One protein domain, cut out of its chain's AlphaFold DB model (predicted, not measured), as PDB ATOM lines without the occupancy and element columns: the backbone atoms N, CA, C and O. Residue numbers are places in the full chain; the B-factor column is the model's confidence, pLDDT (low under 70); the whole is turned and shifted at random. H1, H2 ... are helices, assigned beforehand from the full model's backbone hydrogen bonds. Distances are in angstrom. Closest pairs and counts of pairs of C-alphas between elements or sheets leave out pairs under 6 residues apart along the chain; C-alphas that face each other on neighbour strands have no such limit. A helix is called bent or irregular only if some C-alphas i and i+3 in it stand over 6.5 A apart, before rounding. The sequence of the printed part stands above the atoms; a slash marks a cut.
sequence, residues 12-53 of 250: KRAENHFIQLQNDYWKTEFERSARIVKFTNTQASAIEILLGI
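Overview. This is residues 12 to 53 of the 250 residues of an uncharacterized protein of Panaeolus cyanescens (UniProt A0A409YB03). A long helix, H1, and a short one, H2, stand at opposite sides of an open, flat zigzag like a letter N, with the unnamed link of residues 32 to 42 slanting back between them. H1 sticks out with residues 12 to 25 and 27 to 31, and the helices do not pack on each other. The 42 printed residues, with two named helices in the order H1, H2 and no named strand, are all helix in class. The whole is loose, with a radius of gyration of the C-alphas of 12.9 A and spans of 33 by 25 by 7 A.

Arrangement. H1, residues 12 to 31, has a kink of 26 degrees near residue 25; it is neither bent nor irregular, but only just: C-alphas 23 and 26 are 6.2 A apart. H2, residues 43 to 51, is apart from H1, with no C-alpha of the one within 8 A of the other. In H2 every O i to N i+4 pair is within hydrogen-bond range; in H1, 13 of 16 are.

Along the chain. H1 measures 27.8 A from C-alpha 12 at (204.850, 191.603, 252.391) to C-alpha 31 at (193.555, 187.131, 277.375). H2 measures 12.2 A and ends with C-alpha 51 at (200.263, 167.830, 277.804).

Size, cuts and confidence. The C-alphas farthest apart, of Lys 12 and Leu 51, are 35.1 A apart. The link from H1 to H2 is long, with 11 residues. The printed part has no cut; its mean pLDDT is 82.0, and no printed residue is under 70.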
ATOM      1  N   LYS A  12     205.632 190.512 251.784       88.81
ATOM      2  CA  LYS A  12     204.850 191.603 252.391       88.81
ATOM      3  C   LYS A  12     203.458 191.146 252.834       88.81
ATOM      4  O   LYS A  12     202.979 191.541 253.892       88.81
ATOM      5  N   ARG A  13     202.786 190.304 252.039       85.31
ATOM      6  CA  ARG A  13     201.497 189.715 252.437       85.31
ATOM      7  C   ARG A  13     201.644 188.794 253.644       85.31
ATOM      8  O   ARG A  13     200.813 188.881 254.539       85.31
ATOM      9  N   ALA A  14     202.675 187.951 253.679       82.25
ATOM     10  CA  ALA A  14     202.938 187.068 254.813       82.25
ATOM     11  C   ALA A  14     203.243 187.858 256.097       82.25
ATOM     12  O   ALA A  14     202.685 187.539 257.143       82.25
ATOM     13  N   GLU A  15     204.051 188.919 256.011       86.12
ATOM     14  CA  GLU A  15     204.348 189.822 257.131       86.12
ATOM     15  C   GLU A  15     203.098 190.547 257.629       86.12
ATOM     16  O   GLU A  15     202.824 190.539 258.826       86.12
ATOM     17  N   ASN A  16     202.286 191.106 256.727       88.38
ATOM     18  CA  ASN A  16     201.026 191.745 257.106       88.38
ATOM     19  C   ASN A  16     200.072 190.757 257.795       88.38
ATOM     20  O   ASN A  16     199.466 191.099 258.808       88.38
ATOM     21  N   HIS A  17     199.963 189.525 257.285       85.31
ATOM     22  CA  HIS A  17     199.156 188.476 257.915       85.31
ATOM     23  C   HIS A  17     199.706 188.078 259.286       85.31
ATOM     24  O   HIS A  17     198.934 187.870 260.216       85.31
ATOM     25  N   PHE A  18     201.029 187.992 259.430       83.75
ATOM     26  CA  PHE A  18     201.667 187.713 260.711       83.75
ATOM     27  C   PHE A  18     201.371 188.815 261.737       83.75
ATOM     28  O   PHE A  18     200.954 188.506 262.848       83.75
ATOM     29  N   ILE A  19     201.513 190.089 261.350       88.38
ATOM     30  CA  ILE A  19     201.200 191.245 262.204       88.38
ATOM     31  C   ILE A  19     199.722 191.234 262.609       88.38
ATOM     32  O   ILE A  19     199.403 191.460 263.775       88.38
ATOM     33  N   GLN A  20     198.818 190.933 261.675       88.50
ATOM     34  CA  GLN A  20     197.386 190.828 261.955       88.50
ATOM     35  C   GLN A  20     197.080 189.689 262.938       88.50
ATOM     36  O   GLN A  20     196.366 189.886 263.919       88.50
ATOM     37  N   LEU A  21     197.652 188.499 262.718       84.81
ATOM     38  CA  LEU A  21     197.510 187.368 263.637       84.81
ATOM     39  C   LEU A  21     198.043 187.717 265.031       84.81
ATOM     40  O   LEU A  21     197.388 187.409 266.023       84.81
ATOM     41  N   GLN A  22     199.187 188.395 265.107       82.44
ATOM     42  CA  GLN A  22     199.811 188.795 266.363       82.44
ATOM     43  C   GLN A  22     198.984 189.828 267.138       82.44
ATOM     44  O   GLN A  22     198.812 189.688 268.348       82.44
ATOM     45  N   ASN A  23     198.483 190.861 266.461       85.81
ATOM     46  CA  ASN A  23     197.838 191.991 267.127       85.81
ATOM     47  C   ASN A  23     196.354 191.755 267.409       85.81
ATOM     48  O   ASN A  23     195.882 192.122 268.486       85.81
ATOM     49  N   ASP A  24     195.637 191.130 266.473       86.38
ATOM     50  CA  ASP A  24     194.180 191.023 266.547       86.38
ATOM     51  C   ASP A  24     193.746 189.683 267.146       86.38
ATOM     52  O   ASP A  24     192.867 189.640 268.002       86.38
ATOM     53  N   TYR A  25     194.380 188.581 266.732       78.38
ATOM     54  CA  TYR A  25     193.972 187.238 267.153       78.38
ATOM     55  C   TYR A  25     194.698 186.771 268.412       78.38
ATOM     56  O   TYR A  25     194.063 186.336 269.371       78.38
ATOM     57  N   TRP A  26     196.030 186.861 268.448       82.38
ATOM     58  CA  TRP A  26     196.793 186.341 269.582       82.38
ATOM     59  C   TRP A  26     196.522 187.122 270.856       82.38
ATOM     60  O   TRP A  26     196.474 186.513 271.915       82.38
ATOM     61  N   LYS A  27     196.283 188.436 270.775       82.12
ATOM     62  CA  LYS A  27     195.937 189.245 271.949       82.12
ATOM     63  C   LYS A  27     194.694 188.708 272.666       82.12
ATOM     64  O   LYS A  27     194.757 188.447 273.864       82.12
ATOM     65  N   THR A  28     193.606 188.469 271.933       81.25
ATOM     66  CA  THR A  28     192.367 187.908 272.496       81.25
ATOM     67  C   THR A  28     192.561 186.482 273.014       81.25
ATOM     68  O   THR A  28     192.002 186.113 274.043       81.25
ATOM     69  N   GLU A  29     193.379 185.674 272.342       81.12
ATOM     70  CA  GLU A  29     193.667 184.310 272.791       81.12
ATOM     71  C   GLU A  29     194.562 184.287 274.045       81.12
ATOM     72  O   GLU A  29     194.318 183.500 274.957       81.12
ATOM     73  N   PHE A  30     195.534 185.194 274.177       79.69
ATOM     74  CA  PHE A  30     196.334 185.350 275.397       79.69
ATOM     75  C   PHE A  30     195.498 185.825 276.586       79.69
ATOM     76  O   PHE A  30     195.684 185.331 277.696       79.69
ATOM     77  N   GLU A  31     194.543 186.732 276.361       83.50
ATOM     78  CA  GLU A  31     193.555 187.131 277.375       83.50
ATOM     79  C   GLU A  31     192.696 185.935 277.834       83.50
ATOM     80  O   GLU A  31     192.269 185.876 278.985       83.50
ATOM     81  N   ARG A  32     192.519 184.927 276.969       80.50
ATOM     82  CA  ARG A  32     191.890 183.630 277.273       80.50
ATOM     83  C   ARG A  32     192.871 182.570 277.789       80.50
ATOM     84  O   ARG A  32     192.525 181.393 277.838       80.50
ATOM     85  N   SER A  33     194.072 182.970 278.207       79.56
ATOM     86  CA  SER A  33     195.135 182.085 278.714       79.56
ATOM     87  C   SER A  33     195.717 181.102 277.687       79.56
ATOM     88  O   SER A  33     196.315 180.090 278.064       79.56
ATOM     89  N   ALA A  34     195.603 181.386 276.385       77.94
ATOM     90  CA  ALA A  34     196.267 180.589 275.361       77.94
ATOM     91  C   ALA A  34     197.795 180.651 275.512       77.94
ATOM     92  O   ALA A  34     198.377 181.674 275.879       77.94
ATOM     93  N   ARG A  35     198.469 179.541 275.197       78.38
ATOM     94  CA  ARG A  35     199.932 179.431 275.226       78.38
ATOM     95  C   ARG A  35     200.457 179.222 273.814       78.38
ATOM     96  O   ARG A  35     199.997 178.327 273.110       78.38
ATOM     97  N   ILE A  36     201.455 180.009 273.419       78.81
ATOM     98  CA  ILE A  36     202.210 179.749 272.191       78.81
ATOM     99  C   ILE A  36     203.303 178.738 272.507       78.81
ATOM    100  O   ILE A  36     204.122 178.937 273.403       78.81
ATOM    101  N   VAL A  37     203.326 177.660 271.735       80.94
ATOM    102  CA  VAL A  37     204.285 176.568 271.862       80.94
ATOM    103  C   VAL A  37     204.940 176.318 270.512       80.94
ATOM    104  O   VAL A  37     204.280 176.292 269.471       80.94
ATOM    105  N   LYS A  38     206.264 176.161 270.503       82.69
ATOM    106  CA  LYS A  38     207.011 175.896 269.273       82.69
ATOM    107  C   LYS A  38     206.957 174.406 268.959       82.69
ATOM    108  O   LYS A  38     207.537 173.603 269.686       82.69
ATOM    109  N   PHE A  39     206.342 174.042 267.838       83.88
ATOM    110  CA  PHE A  39     206.416 172.676 267.333       83.88
ATOM    111  C   PHE A  39     207.730 172.455 266.578       83.88
ATOM    112  O   PHE A  39     207.935 172.990 265.491       83.88
ATOM    113  N   THR A  40     208.639 171.664 267.150       84.31
ATOM    114  CA  THR A  40     209.952 171.371 266.538       84.31
ATOM    115  C   THR A  40     209.936 170.161 265.604       84.31
ATOM    116  O   THR A  40     210.994 169.667 265.223       84.31
ATOM    117  N   ASN A  41     208.750 169.669 265.228       75.38
ATOM    118  CA  ASN A  41     208.574 168.445 264.443       75.38
ATOM    119  C   ASN A  41     209.252 167.210 265.073       75.38
ATOM    120  O   ASN A  41     209.796 166.344 264.389       75.38
ATOM    121  N   THR A  42     209.234 167.135 266.404       76.81
ATOM    122  CA  THR A  42     209.702 165.973 267.166       76.81
ATOM    123  C   THR A  42     208.555 165.389 267.983       76.81
ATOM    124  O   THR A  42     207.640 166.109 268.387       76.81
ATOM    125  N   GLN A  43     208.602 164.080 268.263       74.81
ATOM    126  CA  GLN A  43     207.603 163.425 269.118       74.81
ATOM    127  C   GLN A  43     207.554 164.061 270.514       74.81
ATOM    128  O   GLN A  43     206.471 164.275 271.045       74.81
ATOM    129  N   ALA A  44     208.719 164.385 271.087       77.19
ATOM    130  CA  ALA A  44     208.809 165.021 272.398       77.19
ATOM    131  C   ALA A  44     208.076 166.370 272.420       77.19
ATOM    132  O   ALA A  44     207.251 166.590 273.297       77.19
ATOM    133  N   SER A  45     208.294 167.210 271.402       83.94
ATOM    134  CA  SER A  45     207.592 168.489 271.266       83.94
ATOM    135  C   SER A  45     206.088 168.306 271.051       83.94
ATOM    136  O   SER A  45     205.307 169.029 271.651       83.94
ATOM    137  N   ALA A  46     205.647 167.316 270.266       82.75
ATOM    138  CA  ALA A  46     204.214 167.026 270.128       82.75
ATOM    139  C   ALA A  46     203.572 166.621 271.467       82.75
ATOM    140  O   ALA A  46     202.496 167.107 271.803       82.75
ATOM    141  N   ILE A  47     204.234 165.749 272.237       79.81
ATOM    142  CA  ILE A  47     203.757 165.315 273.558       79.81
ATOM    143  C   ILE A  47     203.709 166.503 274.522       79.81
ATOM    144  O   ILE A  47     202.696 166.701 275.178       79.81
ATOM    145  N   GLU A  48     204.765 167.314 274.572       82.88
ATOM    146  CA  GLU A  48     204.827 168.523 275.400       82.88
ATOM    147  C   GLU A  48     203.672 169.484 275.088       82.88
ATOM    148  O   GLU A  48     202.990 169.947 276.000       82.88
ATOM    149  N   ILE A  49     203.402 169.719 273.801       84.44
ATOM    150  CA  ILE A  49     202.287 170.555 273.345       84.44
ATOM    151  C   ILE A  49     200.952 169.986 273.827       84.44
ATOM    152  O   ILE A  49     200.144 170.726 274.379       84.44
ATOM    153  N   LEU A  50     200.722 168.681 273.651       81.06
ATOM    154  CA  LEU A  50     199.463 168.036 274.040       81.06
ATOM    155  C   LEU A  50     199.251 168.030 275.559       81.06
ATOM    156  O   LEU A  50     198.136 168.267 276.015       81.06
ATOM    157  N   LEU A  51     200.308 167.792 276.339       77.94
ATOM    158  CA  LEU A  51     200.263 167.830 277.804       77.94
ATOM    159  C   LEU A  51     200.109 169.254 278.352       77.94
ATOM    160  O   LEU A  51     199.588 169.436 279.448       77.94
ATOM    161  N   GLY A  52     200.555 170.263 277.602       76.00
ATOM    162  CA  GLY A  52     200.435 171.673 277.967       76.00
ATOM    163  C   GLY A  52     199.021 172.246 277.841       76.00
ATOM    164  O   GLY A  52     198.791 173.370 278.290       76.00
ATOM    165  N   ILE A  53     198.077 171.508 277.245       79.62
ATOM    166  CA  ILE A  53     196.679 171.924 277.108       79.62
ATOM    167  C   ILE A  53     195.927 171.562 278.396       79.62
ATOM    168  O   ILE A  53     195.786 170.395 278.749       79.62
TER     169      ILE A  53